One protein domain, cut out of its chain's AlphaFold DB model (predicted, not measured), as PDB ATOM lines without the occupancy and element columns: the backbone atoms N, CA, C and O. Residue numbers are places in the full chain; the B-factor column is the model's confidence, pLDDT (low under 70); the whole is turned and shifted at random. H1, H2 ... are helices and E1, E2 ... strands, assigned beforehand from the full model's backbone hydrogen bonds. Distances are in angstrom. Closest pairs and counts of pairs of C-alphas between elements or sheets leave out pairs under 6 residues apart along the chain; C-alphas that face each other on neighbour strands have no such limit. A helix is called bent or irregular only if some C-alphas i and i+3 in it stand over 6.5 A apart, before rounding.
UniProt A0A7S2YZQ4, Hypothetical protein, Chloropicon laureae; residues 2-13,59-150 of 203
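Overview. This is residues 2 to 13 and 59 to 150 of the 203 residues of the protein "Hypothetical protein" of Chloropicon laureae (UniProt A0A7S2YZQ4). A strongly twisted sheet of six strands, E1, E2, E8, E5, E4 and E3, makes the body; the short helix H1 crosses over E2 and E8 on one face. Beyond the sheet, the hairpin E6 and E7 makes one end of the longest axis, and the residues after E8 make the other. The 104 printed residues include eight named strands and one named helix, in the order E1 E2 E3 E4 E5 H1 E6 E7 E8. The large sheet is mixed, the hairpin antiparallel and the class mostly strand. The whole is compact, with a radius of gyration of the C-alphas of 14.5 A and spans of 46 by 31 by 30 A.

Along the chain. Start in the large sheet with E8, residues 141 to 147, 19.8 A long, from C-alpha 141 at (3.217, 17.606, 28.412) to C-alpha 147 at (4.272, 13.552, 47.736). The same sheet holds E2, residues 72 to 76, and E1, residues 5 to 8, which begins at (10.769, 5.453, 36.550). It also holds E5, residues 109 to 114, 16.7 A; E4, residues 97 to 103, 20.3 A; and E3, residues 91 to 94. Then find H1, residues 116 to 122; E6, residues 124 to 129, 15.4 A; and E7, residues 132 to 137, 16.1 A.

Arrangement. E1 and E3 are the edge strands. E2 and E8 are parallel at 17 degrees, with N 75 and O 143 at 2.8 A. E1 and E2 are antiparallel at 153 degrees, with N 7 and O 74 at 3.2 A. E8 and E5 are antiparallel at 151 degrees, with N 111 and O 146 at 2.7 A. E3, E4 and E5 form a meander, each strand the antiparallel neighbour of the one before; look at N 102 and O 110, 2.8 A, and N 92 and O 99, 2.8 A. H1 is on the sheet at a height of 8.6 A, only just over E2 and E8, with 3 of its 7 C-alphas falling on each. It runs across the strands, at 78 degrees to E2 on the local plane. Its closest C-alphas to E8 are those of Asp 116 and Leu 142, 5.1 A. H1 is irregular, with C-alphas 118 and 121 7.5 A apart; 1 of 3 O i to N i+4 pairs and 2 of 4 O i to N i+3 pairs are within hydrogen-bond range. In the hairpin E6 and E7, see N 127 and O 134, 2.8 A. Both strands are apart from the six strands of the large sheet.

Size, cuts and confidence. The C-alphas of Gly 130 and Glu 150 are the two farthest apart, 46.1 A. Residues 14 to 58 are not printed, and the gap from C-alpha 13 to C-alpha 59 is 27.4 A. Of the links that are printed whole, E2 to E3 is long, with 14 residues. The mean pLDDT of the printed part is 75.1; 23 residues are under 70, among them residues 2 to 13 and 64 to 68.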
ATOM      1  N   ARG A   2      20.125   7.284  41.541       31.59
ATOM      2  CA  ARG A   2      18.674   7.302  41.772       31.59
ATOM      3  C   ARG A   2      18.030   6.978  40.429       31.59
ATOM      4  O   ARG A   2      18.254   7.724  39.477       31.59
ATOM      5  N   GLY A   3      17.361   5.836  40.329       29.98
ATOM      6  CA  GLY A   3      16.524   5.569  39.173       29.98
ATOM      7  C   GLY A   3      15.369   6.569  39.184       29.98
ATOM      8  O   GLY A   3      14.969   7.100  40.219       29.98
ATOM      9  N   CYS A   4      14.899   6.940  38.006       30.25
ATOM     10  CA  CYS A   4      13.618   7.604  37.847       30.25
ATOM     11  C   CYS A   4      12.827   6.700  36.915       30.25
ATOM     12  O   CYS A   4      13.279   6.404  35.807       30.25
ATOM     13  N   ALA A   5      11.681   6.215  37.381       36.81
ATOM     14  CA  ALA A   5      10.769   5.453  36.550       36.81
ATOM     15  C   ALA A   5       9.969   6.426  35.670       36.81
ATOM     16  O   ALA A   5       9.258   7.302  36.166       36.81
ATOM     17  N   PHE A   6      10.082   6.277  34.351       37.28
ATOM     18  CA  PHE A   6       9.283   7.031  33.388       37.28
ATOM     19  C   PHE A   6       8.061   6.202  33.000       37.28
ATOM     20  O   PHE A   6       8.191   5.137  32.395       37.28
ATOM     21  N   ALA A   7       6.866   6.687  33.330       40.28
ATOM     22  CA  ALA A   7       5.624   6.103  32.850       40.28
ATOM     23  C   ALA A   7       5.093   6.959  31.694       40.28
ATOM     24  O   ALA A   7       4.664   8.099  31.880       40.28
ATOM     25  N   VAL A   8       5.106   6.413  30.476       37.41
ATOM     26  CA  VAL A   8       4.435   7.033  29.327       37.41
ATOM     27  C   VAL A   8       2.980   6.580  29.344       37.41
ATOM     28  O   VAL A   8       2.665   5.447  28.984       37.41
ATOM     29  N   ARG A   9       2.075   7.455  29.791       37.62
ATOM     30  CA  ARG A   9       0.628   7.204  29.773       37.62
ATOM     31  C   ARG A   9      -0.030   8.243  28.873       37.62
ATOM     32  O   ARG A   9      -0.070   9.422  29.205       37.62
ATOM     33  N   ALA A  10      -0.552   7.805  27.728       34.25
ATOM     34  CA  ALA A  10      -1.349   8.656  26.851       34.25
ATOM     35  C   ALA A  10      -2.658   9.018  27.570       34.25
ATOM     36  O   ALA A  10      -3.485   8.149  27.845       34.25
ATOM     37  N   LEU A  11      -2.830  10.296  27.910       38.91
ATOM     38  CA  LEU A  11      -4.037  10.806  28.555       38.91
ATOM     39  C   LEU A  11      -4.737  11.801  27.638       38.91
ATOM     40  O   LEU A  11      -4.114  12.654  27.008       38.91
ATOM     41  N   PHE A  12      -6.056  11.664  27.577       32.88
ATOM     42  CA  PHE A  12      -6.947  12.478  26.767       32.88
ATOM     43  C   PHE A  12      -7.370  13.714  27.568       32.88
ATOM     44  O   PHE A  12      -7.967  13.581  28.632       32.88
ATOM     45  N   ALA A  13      -7.096  14.913  27.058       39.47
ATOM     46  CA  ALA A  13      -7.678  16.145  27.584       39.47
ATOM     47  C   ALA A  13      -8.077  17.060  26.414       39.47
ATOM     48  O   ALA A  13      -7.193  17.556  25.705       39.47
ATOM     49  N   PRO A  59      10.266  -4.940  19.699       82.56
ATOM     50  CA  PRO A  59       9.164  -4.002  19.876       82.56
ATOM     51  C   PRO A  59       7.854  -4.774  20.046       82.56
ATOM     52  O   PRO A  59       7.561  -5.683  19.269       82.56
ATOM     53  N   LYS A  60       7.080  -4.422  21.070       83.75
ATOM     54  CA  LYS A  60       5.732  -4.949  21.273       83.75
ATOM     55  C   LYS A  60       4.749  -3.846  20.929       83.75
ATOM     56  O   LYS A  60       4.774  -2.803  21.577       83.75
ATOM     57  N   ASP A  61       3.920  -4.081  19.918       75.19
ATOM     58  CA  ASP A  61       2.966  -3.080  19.456       75.19
ATOM     59  C   ASP A  61       2.050  -2.632  20.595       75.19
ATOM     60  O   ASP A  61       1.503  -3.437  21.357       75.19
ATOM     61  N   LEU A  62       1.893  -1.316  20.707       73.88
ATOM     62  CA  LEU A  62       0.900  -0.728  21.586       73.88
ATOM     63  C   LEU A  62      -0.435  -0.714  20.840       73.88
ATOM     64  O   LEU A  62      -0.545  -0.109  19.774       73.88
ATOM     65  N   SER A  63      -1.462  -1.345  21.415       70.38
ATOM     66  CA  SER A  63      -2.845  -1.283  20.921       70.38
ATOM     67  C   SER A  63      -3.399   0.131  21.092       70.38
ATOM     68  O   SER A  63      -4.082   0.466  22.057       70.38
ATOM     69  N   LEU A  64      -3.028   0.995  20.163       67.88
ATOM     70  CA  LEU A  64      -3.271   2.419  20.200       67.88
ATOM     71  C   LEU A  64      -4.541   2.732  19.393       67.88
ATOM     72  O   LEU A  64      -4.523   2.665  18.167       67.88
ATOM     73  N   SER A  65      -5.627   3.123  20.066       66.69
ATOM     74  CA  SER A  65      -6.925   3.431  19.431       66.69
ATOM     75  C   SER A  65      -6.811   4.437  18.279       66.69
ATOM     76  O   SER A  65      -5.961   5.325  18.295       66.69
ATOM     77  N   GLN A  66      -7.645   4.314  17.247       60.22
ATOM     78  CA  GLN A  66      -7.628   5.256  16.124       60.22
ATOM     79  C   GLN A  66      -8.051   6.658  16.594       60.22
ATOM     80  O   GLN A  66      -9.084   6.816  17.243       60.22
ATOM     81  N   GLY A  67      -7.236   7.674  16.298       68.06
ATOM     82  CA  GLY A  67      -7.496   9.061  16.687       68.06
ATOM     83  C   GLY A  67      -6.226   9.888  16.884       68.06
ATOM     84  O   GLY A  67      -5.109   9.368  16.880       68.06
ATOM     85  N   GLU A  68      -6.411  11.195  17.071       67.12
ATOM     86  CA  GLU A  68      -5.325  12.103  17.434       67.12
ATOM     87  C   GLU A  68      -4.801  11.763  18.834       67.12
ATOM     88  O   GLU A  68      -5.536  11.807  19.823       67.12
ATOM     89  N   LYS A  69      -3.512  11.438  18.911       73.00
ATOM     90  CA  LYS A  69      -2.818  11.095  20.153       73.00
ATOM     91  C   LYS A  69      -1.864  12.203  20.546       73.00
ATOM     92  O   LYS A  69      -1.323  12.909  19.703       73.00
ATOM     93  N   THR A  70      -1.678  12.340  21.850       77.50
ATOM     94  CA  THR A  70      -0.797  13.328  22.466       77.50
ATOM     95  C   THR A  70       0.196  12.574  23.342       77.50
ATOM     96  O   THR A  70      -0.225  11.764  24.170       77.50
ATOM     97  N   LEU A  71       1.496  12.809  23.152       81.69
ATOM     98  CA  LEU A  71       2.522  12.233  24.017       81.69
ATOM     99  C   LEU A  71       2.558  13.013  25.335       81.69
ATOM    100  O   LEU A  71       2.744  14.231  25.336       81.69
ATOM    101  N   VAL A  72       2.373  12.306  26.445       85.38
ATOM    102  CA  VAL A  72       2.459  12.857  27.800       85.38
ATOM    103  C   VAL A  72       3.451  12.015  28.587       85.38
ATOM    104  O   VAL A  72       3.330  10.789  28.634       85.38
ATOM    105  N   ILE A  73       4.427  12.680  29.196       87.06
ATOM    106  CA  ILE A  73       5.389  12.066  30.107       87.06
ATOM    107  C   ILE A  73       4.894  12.301  31.527       87.06
ATOM    108  O   ILE A  73       4.558  13.428  31.891       87.06
ATOM    109  N   VAL A  74       4.848  11.237  32.327       87.75
ATOM    110  CA  VAL A  74       4.533  11.326  33.751       87.75
ATOM    111  C   VAL A  74       5.715  10.771  34.538       87.75
ATOM    112  O   VAL A  74       6.049   9.590  34.425       87.75
ATOM    113  N   GLN A  75       6.357  11.632  35.322       88.56
ATOM    114  CA  GLN A  75       7.385  11.240  36.274       88.56
ATOM    115  C   GLN A  75       6.709  10.820  37.574       88.56
ATOM    116  O   GLN A  75       6.019  11.615  38.218       88.56
ATOM    117  N   VAL A  76       6.900   9.555  37.936       87.56
ATOM    118  CA  VAL A  76       6.298   8.941  39.118       87.56
ATOM    119  C   VAL A  76       7.420   8.548  40.086       87.56
ATOM    120  O   VAL A  76       8.413   7.971  39.635       87.56
ATOM    121  N   PRO A  77       7.302   8.863  41.388       86.62
ATOM    122  CA  PRO A  77       8.245   8.390  42.398       86.62
ATOM    123  C   PRO A  77       8.354   6.857  42.406       86.62
ATOM    124  O   PRO A  77       7.366   6.162  42.178       86.62
ATOM    125  N   GLU A  78       9.551   6.319  42.653       85.62
ATOM    126  CA  GLU A  78       9.806   4.867  42.582       85.62
ATOM    127  C   GLU A  78       9.040   4.060  43.641       85.62
ATOM    128  O   GLU A  78       8.750   2.883  43.438       85.62
ATOM    129  N   ASP A  79       8.698   4.692  44.764       80.75
ATOM    130  CA  ASP A  79       7.906   4.120  45.850       80.75
ATOM    131  C   ASP A  79       6.417   3.968  45.497       80.75
ATOM    132  O   ASP A  79       5.690   3.236  46.173       80.75
ATOM    133  N   VAL A  80       5.962   4.589  44.405       81.06
ATOM    134  CA  VAL A  80       4.569   4.529  43.956       81.06
ATOM    135  C   VAL A  80       4.384   3.422  42.926       81.06
ATOM    136  O   VAL A  80       4.772   3.528  41.761       81.06
ATOM    137  N   GLY A  81       3.685   2.361  43.329       81.50
ATOM    138  CA  GLY A  81       3.252   1.325  42.398       81.50
ATOM    139  C   GLY A  81       2.226   1.876  41.404       81.50
ATOM    140  O   GLY A  81       1.147   2.304  41.803       81.50
ATOM    141  N   LEU A  82       2.501   1.809  40.095       81.50
ATOM    142  CA  LEU A  82       1.576   2.303  39.058       81.50
ATOM    143  C   LEU A  82       0.187   1.639  39.104       81.50
ATOM    144  O   LEU A  82      -0.797   2.247  38.692       81.50
ATOM    145  N   SER A  83       0.096   0.412  39.623       81.75
ATOM    146  CA  SER A  83      -1.166  -0.304  39.854       81.75
ATOM    147  C   SER A  83      -2.011   0.285  40.988       81.75
ATOM    148  O   SER A  83      -3.214   0.058  41.028       81.75
ATOM    149  N   GLN A  84      -1.400   1.046  41.899       76.50
ATOM    150  CA  GLN A  84      -2.074   1.724  43.011       76.50
ATOM    151  C   GLN A  84      -2.680   3.068  42.584       76.50
ATOM    152  O   GLN A  84      -3.456   3.668  43.331       76.50
ATOM    153  N   LEU A  85      -2.331   3.551  41.386       75.38
ATOM    154  CA  LEU A  85      -2.871   4.771  40.800       75.38
ATOM    155  C   LEU A  85      -4.215   4.471  40.134       75.38
ATOM    156  O   LEU A  85      -4.314   4.298  38.916       75.38
ATOM    157  N   ASN A  86      -5.267   4.407  40.947       63.41
ATOM    158  CA  ASN A  86      -6.624   4.255  40.443       63.41
ATOM    159  C   ASN A  86      -7.178   5.602  39.970       63.41
ATOM    160  O   ASN A  86      -7.306   6.547  40.744       63.41
ATOM    161  N   GLY A  87      -7.570   5.662  38.695       61.06
ATOM    162  CA  GLY A  87      -8.439   6.716  38.178       61.06
ATOM    163  C   GLY A  87      -7.857   7.607  37.084       61.06
ATOM    164  O   GLY A  87      -6.782   7.383  36.522       61.06
ATOM    165  N   THR A  88      -8.669   8.607  36.749       69.00
ATOM    166  CA  THR A  88      -8.356   9.693  35.820       69.00
ATOM    167  C   THR A  88      -7.626  10.784  36.593       69.00
ATOM    168  O   THR A  88      -8.086  11.188  37.658       69.00
ATOM    169  N   LEU A  89      -6.509  11.276  36.058       75.19
ATOM    170  CA  LEU A  89      -5.809  12.434  36.612       75.19
ATOM    171  C   LEU A  89      -6.688  13.674  36.413       75.19
ATOM    172  O   LEU A  89      -6.791  14.195  35.301       75.19
ATOM    173  N   ALA A  90      -7.356  14.112  37.479       75.69
ATOM    174  CA  ALA A  90      -8.093  15.366  37.491       75.69
ATOM    175  C   ALA A  90      -7.081  16.516  37.561       75.69
ATOM    176  O   ALA A  90      -6.440  16.736  38.588       75.69
ATOM    177  N   LEU A  91      -6.893  17.191  36.430       83.81
ATOM    178  CA  LEU A  91      -5.982  18.320  36.293       83.81
ATOM    179  C   LEU A  91      -6.796  19.598  36.117       83.81
ATOM    180  O   LEU A  91      -7.659  19.675  35.242       83.81
ATOM    181  N   GLU A  92      -6.484  20.602  36.920       83.56
ATOM    182  CA  GLU A  92      -7.056  21.939  36.867       83.56
ATOM    183  C   GLU A  92      -6.031  22.925  36.304       83.56
ATOM    184  O   GLU A  92      -4.822  22.787  36.513       83.56
ATOM    185  N   GLU A  93      -6.506  23.940  35.584       81.12
ATOM    186  CA  GLU A  93      -5.651  25.041  35.147       81.12
ATOM    187  C   GLU A  93      -5.288  25.919  36.350       81.12
ATOM    188  O   GLU A  93      -6.150  26.494  37.014       81.12
ATOM    189  N   ALA A  94      -3.993  26.042  36.628       75.50
ATOM    190  CA  ALA A  94      -3.455  26.820  37.731       75.50
ATOM    191  C   ALA A  94      -2.292  27.691  37.238       75.50
ATOM    192  O   ALA A  94      -1.145  27.250  37.127       75.50
ATOM    193  N   GLY A  95      -2.587  28.964  36.962       75.62
ATOM    194  CA  GLY A  95      -1.600  29.914  36.447       75.62
ATOM    195  C   GLY A  95      -1.096  29.507  35.052       75.62
ATOM    196  O   GLY A  95      -1.925  29.263  34.177       75.62
ATOM    197  N   PRO A  96       0.228  29.440  34.805       69.44
ATOM    198  CA  PRO A  96       0.777  29.072  33.498       69.44
ATOM    199  C   PRO A  96       0.759  27.558  33.190       69.44
ATOM    200  O   PRO A  96       1.374  27.148  32.208       69.44
ATOM    201  N   GLY A  97       0.090  26.716  33.986       78.62
ATOM    202  CA  GLY A  97       0.109  25.264  33.785       78.62
ATOM    203  C   GLY A  97      -1.051  24.524  34.443       78.62
ATOM    204  O   GLY A  97      -2.052  25.118  34.835       78.62
ATOM    205  N   LEU A  98      -0.906  23.208  34.539       81.81
ATOM    206  CA  LEU A  98      -1.854  22.288  35.147       81.81
ATOM    207  C   LEU A  98      -1.359  21.856  36.521       81.81
ATOM    208  O   LEU A  98      -0.171  21.584  36.715       81.81
ATOM    209  N   LYS A  99      -2.296  21.762  37.460       85.12
ATOM    210  CA  LYS A  99      -2.080  21.186  38.783       85.12
ATOM    211  C   LYS A  99      -3.190  20.208  39.111       85.12
ATOM    212  O   LYS A  99      -4.292  20.310  38.588       85.12
ATOM    213  N   GLY A 100      -2.906  19.259  39.981       86.06
ATOM    214  CA  GLY A 100      -3.915  18.333  40.466       86.06
ATOM    215  C   GLY A 100      -3.418  17.573  41.675       86.06
ATOM    216  O   GLY A 100      -2.267  17.722  42.081       86.06
ATOM    217  N   THR A 101      -4.285  16.736  42.220       85.38
ATOM    218  CA  THR A 101      -3.937  15.812  43.297       85.38
ATOM    219  C   THR A 101      -4.344  14.405  42.904       85.38
ATOM    220  O   THR A 101      -5.438  14.204  42.372       85.38
ATOM    221  N   LEU A 102      -3.494  13.429  43.197       84.88
ATOM    222  CA  LEU A 102      -3.772  12.013  43.010       84.88
ATOM    223  C   LEU A 102      -3.689  11.301  44.354       84.88
ATOM    224  O   LEU A 102      -2.694  11.428  45.064       84.88
ATOM    225  N   ALA A 103      -4.729  10.545  44.689       82.25
ATOM    226  CA  ALA A 103      -4.711   9.645  45.832       82.25
ATOM    227  C   ALA A 103      -4.424   8.218  45.355       82.25
ATOM    228  O   ALA A 103      -4.987   7.768  44.354       82.25
ATOM    229  N   THR A 104      -3.560   7.505  46.067       82.19
ATOM    230  CA  THR A 104      -3.322   6.077  45.842       82.19
ATOM    231  C   THR A 104      -4.387   5.238  46.547       82.19
ATOM    232  O   THR A 104      -5.083   5.701  47.453       82.19
ATOM    233  N   THR A 105      -4.478   3.953  46.196       80.38
ATOM    234  CA  THR A 105      -5.312   2.987  46.937       80.38
ATOM    235  C   THR A 105      -4.893   2.812  48.397       80.38
ATOM    236  O   THR A 105      -5.706   2.384  49.210       80.38
ATOM    237  N   SER A 106      -3.642   3.134  48.739       80.88
ATOM    238  CA  SER A 106      -3.133   3.136  50.116       80.88
ATOM    239  C   SER A 106      -3.495   4.404  50.900       80.88
ATOM    240  O   SER A 106      -3.195   4.483  52.087       80.88
ATOM    241  N   GLY A 107      -4.152   5.383  50.268       80.38
ATOM    242  CA  GLY A 107      -4.555   6.642  50.896       80.38
ATOM    243  C   GLY A 107      -3.480   7.728  50.894       80.38
ATOM    244  O   GLY A 107      -3.734   8.830  51.381       80.38
ATOM    245  N   GLU A 108      -2.303   7.465  50.322       85.00
ATOM    246  CA  GLU A 108      -1.279   8.491  50.142       85.00
ATOM    247  C   GLU A 108      -1.705   9.505  49.081       85.00
ATOM    248  O   GLU A 108      -2.357   9.164  48.093       85.00
ATOM    249  N   ARG A 109      -1.314  10.765  49.276       86.12
ATOM    250  CA  ARG A 109      -1.648  11.863  48.370       86.12
ATOM    251  C   ARG A 109      -0.400  12.400  47.692       86.12
ATOM    252  O   ARG A 109       0.628  12.609  48.332       86.12
ATOM    253  N   TYR A 110      -0.537  12.662  46.402       87.00
ATOM    254  CA  TYR A 110       0.499  13.215  45.549       87.00
ATOM    255  C   TYR A 110      -0.033  14.465  44.863       87.00
ATOM    256  O   TYR A 110      -1.130  14.457  44.305       87.00
ATOM    257  N   ASP A 111       0.759  15.526  44.889       89.06
ATOM    258  CA  ASP A 111       0.550  16.712  44.079       89.06
ATOM    259  C   ASP A 111       1.107  16.468  42.677       89.06
ATOM    260  O   ASP A 111       2.170  15.868  42.506       89.06
ATOM    261  N   ILE A 112       0.388  16.949  41.671       88.88
ATOM    262  CA  ILE A 112       0.786  16.895  40.267       88.88
ATOM    263  C   ILE A 112       1.139  18.308  39.829       88.88
ATOM    264  O   ILE A 112       0.335  19.231  39.989       88.88
ATOM    265  N   GLN A 113       2.316  18.468  39.232       88.06
ATOM    266  CA  GLN A 113       2.770  19.732  38.661       88.06
ATOM    267  C   GLN A 113       3.184  19.543  37.204       88.06
ATOM    268  O   GLN A 113       3.722  18.504  36.830       88.06
ATOM    269  N   GLN A 114       2.909  20.545  36.374       88.25
ATOM    270  CA  GLN A 114       3.321  20.568  34.974       88.25
ATOM    271  C   GLN A 114       4.675  21.271  34.819       88.25
ATOM    272  O   GLN A 114       4.827  22.413  35.253       88.25
ATOM    273  N   GLU A 115       5.619  20.628  34.131       85.31
ATOM    274  CA  GLU A 115       6.979  21.139  33.887       85.31
ATOM    275  C   GLU A 115       7.341  21.180  32.386       85.31
ATOM    276  O   GLU A 115       8.481  20.957  31.971       85.31
ATOM    277  N   ASP A 116       6.357  21.492  31.538       81.75
ATOM    278  CA  ASP A 116       6.504  21.460  30.076       81.75
ATOM    279  C   ASP A 116       7.627  22.354  29.544       81.75
ATOM    280  O   ASP A 116       8.380  21.944  28.661       81.75
ATOM    281  N   ALA A 117       7.713  23.585  30.059       70.88
ATOM    282  CA  ALA A 117       8.541  24.649  29.493       70.88
ATOM    283  C   ALA A 117      10.048  24.351  29.541       70.88
ATOM    284  O   ALA A 117      10.805  24.948  28.781       70.88
ATOM    285  N   LEU A 118      10.472  23.448  30.426       68.69
ATOM    286  CA  LEU A 118      11.878  23.104  30.614       68.69
ATOM    287  C   LEU A 118      12.238  21.775  29.951       68.69
ATOM    288  O   LEU A 118      13.301  21.679  29.346       68.69
ATOM    289  N   TYR A 119      11.358  20.774  30.022       74.62
ATOM    290  CA  TYR A 119      11.774  19.389  29.777       74.62
ATOM    291  C   TYR A 119      10.978  18.662  28.696       74.62
ATOM    292  O   TYR A 119      11.512  17.749  28.072       74.62
ATOM    293  N   ALA A 120       9.734  19.059  28.408       79.69
ATOM    294  CA  ALA A 120       8.890  18.281  27.498       79.69
ATOM    295  C   ALA A 120       9.448  18.232  26.064       79.69
ATOM    296  O   ALA A 120       9.344  17.201  25.410       79.69
ATOM    297  N   GLN A 121      10.093  19.304  25.595       82.25
ATOM    298  CA  GLN A 121      10.697  19.375  24.256       82.25
ATOM    299  C   GLN A 121      12.086  18.722  24.163       82.25
ATOM    300  O   GLN A 121      12.588  18.526  23.065       82.25
ATOM    301  N   GLN A 122      12.727  18.414  25.294       83.12
ATOM    302  CA  GLN A 122      14.089  17.865  25.319       83.12
ATOM    303  C   GLN A 122      14.117  16.335  25.230       83.12
ATOM    304  O   GLN A 122      15.190  15.742  25.149       83.12
ATOM    305  N   VAL A 123      12.949  15.692  25.291       81.38
ATOM    306  CA  VAL A 123      12.830  14.237  25.328       81.38
ATOM    307  C   VAL A 123      12.314  13.725  23.994       81.38
ATOM    308  O   VAL A 123      11.216  14.077  23.562       81.38
ATOM    309  N   ASP A 124      13.090  12.825  23.401       82.88
ATOM    310  CA  ASP A 124      12.663  11.986  22.290       82.88
ATOM    311  C   ASP A 124      12.125  10.660  22.833       82.88
ATOM    312  O   ASP A 124      12.764  10.001  23.658       82.88
ATOM    313  N   ALA A 125      10.948  10.248  22.367       83.88
ATOM    314  CA  ALA A 125      10.353   8.968  22.729       83.88
ATOM    315  C   ALA A 125      10.423   7.980  21.562       83.88
ATOM    316  O   ALA A 125      10.100   8.320  20.428       83.88
ATOM    317  N   PHE A 126      10.786   6.731  21.850       85.88
ATOM    318  CA  PHE A 126      10.760   5.634  20.884       85.88
ATOM    319  C   PHE A 126       9.536   4.753  21.143       85.88
ATOM    320  O   PHE A 126       9.486   4.008  22.120       85.88
ATOM    321  N   VAL A 127       8.526   4.861  20.280       83.81
ATOM    322  CA  VAL A 127       7.231   4.189  20.434       83.81
ATOM    323  C   VAL A 127       7.172   2.969  19.513       83.81
ATOM    324  O   VAL A 127       7.404   3.113  18.315       83.81
ATOM    325  N   PRO A 128       6.867   1.764  20.021       83.50
ATOM    326  CA  PRO A 128       6.764   0.582  19.178       83.50
ATOM    327  C   PRO A 128       5.520   0.649  18.279       83.50
ATOM    328  O   PRO A 128       4.402   0.844  18.766       83.50
ATOM    329  N   ALA A 129       5.722   0.475  16.975       78.81
ATOM    330  CA  ALA A 129       4.665   0.385  15.975       78.81
ATOM    331  C   ALA A 129       5.122  -0.463  14.779       78.81
ATOM    332  O   ALA A 129       6.196  -0.235  14.215       78.81
ATOM    333  N   GLY A 130       4.303  -1.440  14.386       76.25
ATOM    334  CA  GLY A 130       4.556  -2.284  13.217       76.25
ATOM    335  C   GLY A 130       5.853  -3.089  13.333       76.25
ATOM    336  O   GLY A 130       6.575  -3.243  12.350       76.25
ATOM    337  N   GLY A 131       6.204  -3.538  14.544       79.38
ATOM    338  CA  GLY A 131       7.438  -4.297  14.789       79.38
ATOM    339  C   GLY A 131       8.738  -3.480  14.719       79.38
ATOM    340  O   GLY A 131       9.823  -4.064  14.755       79.38
ATOM    341  N   LYS A 132       8.649  -2.146  14.655       82.88
ATOM    342  CA  LYS A 132       9.774  -1.196  14.725       82.88
ATOM    343  C   LYS A 132       9.537  -0.181  15.850       82.88
ATOM    344  O   LYS A 132       8.459  -0.146  16.435       82.88
ATOM    345  N   TYR A 133      10.540   0.636  16.166       82.50
ATOM    346  CA  TYR A 133      10.367   1.815  17.019       82.50
ATOM    347  C   TYR A 133      10.280   3.066  16.144       82.50
ATOM    348  O   TYR A 133      11.163   3.304  15.324       82.50
ATOM    349  N   LEU A 134       9.234   3.864  16.333       81.69
ATOM    350  CA  LEU A 134       9.086   5.187  15.738       81.69
ATOM    351  C   LEU A 134       9.598   6.242  16.714       81.69
ATOM    352  O   LEU A 134       9.268   6.200  17.901       81.69
ATOM    353  N   LYS A 135      10.383   7.195  16.213       83.94
ATOM    354  CA  LYS A 135      10.825   8.351  16.993       83.94
ATOM    355  C   LYS A 135       9.695   9.383  17.057       83.94
ATOM    356  O   LYS A 135       9.122   9.738  16.032       83.94
ATOM    357  N   VAL A 136       9.392   9.868  18.255       82.19
ATOM    358  CA  VAL A 136       8.452  10.961  18.515       82.19
ATOM    359  C   VAL A 136       9.218  12.074  19.207       82.19
ATOM    360  O   VAL A 136       9.697  11.892  20.326       82.19
ATOM    361  N   GLU A 137       9.341  13.206  18.524       82.31
ATOM    362  CA  GLU A 137      10.083  14.360  19.025       82.31
ATOM    363  C   GLU A 137       9.204  15.204  19.936       82.31
ATOM    364  O   GLU A 137       8.145  15.688  19.526       82.31
ATOM    365  N   GLY A 138       9.662  15.385  21.172       77.94
ATOM    366  CA  GLY A 138       8.992  16.205  22.163       77.94
ATOM    367  C   GLY A 138       7.688  15.599  22.690       77.94
ATOM    368  O   GLY A 138       6.776  15.181  21.972       77.94
ATOM    369  N   ALA A 139       7.541  15.624  24.007       83.12
ATOM    370  CA  ALA A 139       6.254  15.437  24.642       83.12
ATOM    371  C   ALA A 139       5.425  16.720  24.555       83.12
ATOM    372  O   ALA A 139       5.926  17.843  24.609       83.12
ATOM    373  N   SER A 140       4.108  16.558  24.469       82.50
ATOM    374  CA  SER A 140       3.195  17.695  24.565       82.50
ATOM    375  C   SER A 140       3.041  18.183  25.998       82.50
ATOM    376  O   SER A 140       2.672  19.337  26.189       82.50
ATOM    377  N   ARG A 141       3.256  17.294  26.980       84.50
ATOM    378  CA  ARG A 141       3.217  17.606  28.412       84.50
ATOM    379  C   ARG A 141       4.200  16.752  29.202       84.50
ATOM    380  O   ARG A 141       4.359  15.569  28.892       84.50
ATOM    381  N   LEU A 142       4.767  17.328  30.256       88.12
ATOM    382  CA  LEU A 142       5.509  16.627  31.295       88.12
ATOM    383  C   LEU A 142       4.878  16.929  32.656       88.12
ATOM    384  O   LEU A 142       4.791  18.081  33.077       88.12
ATOM    385  N   LEU A 143       4.408  15.878  33.321       88.88
ATOM    386  CA  LEU A 143       3.771  15.938  34.631       88.88
ATOM    387  C   LEU A 143       4.674  15.272  35.664       88.88
ATOM    388  O   LEU A 143       5.142  14.158  35.442       88.88
ATOM    389  N   VAL A 144       4.872  15.924  36.802       89.44
ATOM    390  CA  VAL A 144       5.663  15.405  37.919       89.44
ATOM    391  C   VAL A 144       4.735  15.145  39.094       89.44
ATOM    392  O   VAL A 144       3.988  16.036  39.502       89.44
ATOM    393  N   LEU A 145       4.770  13.921  39.622       89.31
ATOM    394  CA  LEU A 145       4.093  13.563  40.864       89.31
ATOM    395  C   LEU A 145       5.065  13.741  42.031       89.31
ATOM    396  O   LEU A 145       6.139  13.144  42.058       89.31
ATOM    397  N   SER A 146       4.662  14.528  43.021       88.94
ATOM    398  CA  SER A 146       5.404  14.749  44.263       88.94
ATOM    399  C   SER A 146       4.514  14.443  45.458       88.94
ATOM    400  O   SER A 146       3.333  14.764  45.426       88.94
ATOM    401  N   LYS A 147       5.051  13.844  46.523       86.88
ATOM    402  CA  LYS A 147       4.272  13.552  47.736       86.88
ATOM    403  C   LYS A 147       3.685  14.847  48.308       86.88
ATOM    404  O   LYS A 147       4.426  15.803  48.542       86.88
ATOM    405  N   ALA A 148       2.371  14.876  48.506       84.06
ATOM    406  CA  ALA A 148       1.691  16.045  49.043       84.06
ATOM    407  C   ALA A 148       2.111  16.245  50.503       84.06
ATOM    408  O   ALA A 148       2.126  15.298  51.297       84.06
ATOM    409  N   GLN A 149       2.452  17.477  50.875       76.56
ATOM    410  CA  GLN A 149       2.651  17.810  52.280       76.56
ATOM    411  C   GLN A 149       1.275  17.920  52.934       76.56
ATOM    412  O   GLN A 149       0.517  18.845  52.638       76.56
ATOM    413  N   GLU A 150       0.934  16.989  53.826       60.66
ATOM    414  CA  GLU A 150      -0.193  17.214  54.724       60.66
ATOM    415  C   GLU A 150       0.129  18.448  55.561       60.66
ATOM    416  O   GLU A 150       1.041  18.442  56.392       60.66
TER     417      GLU A 150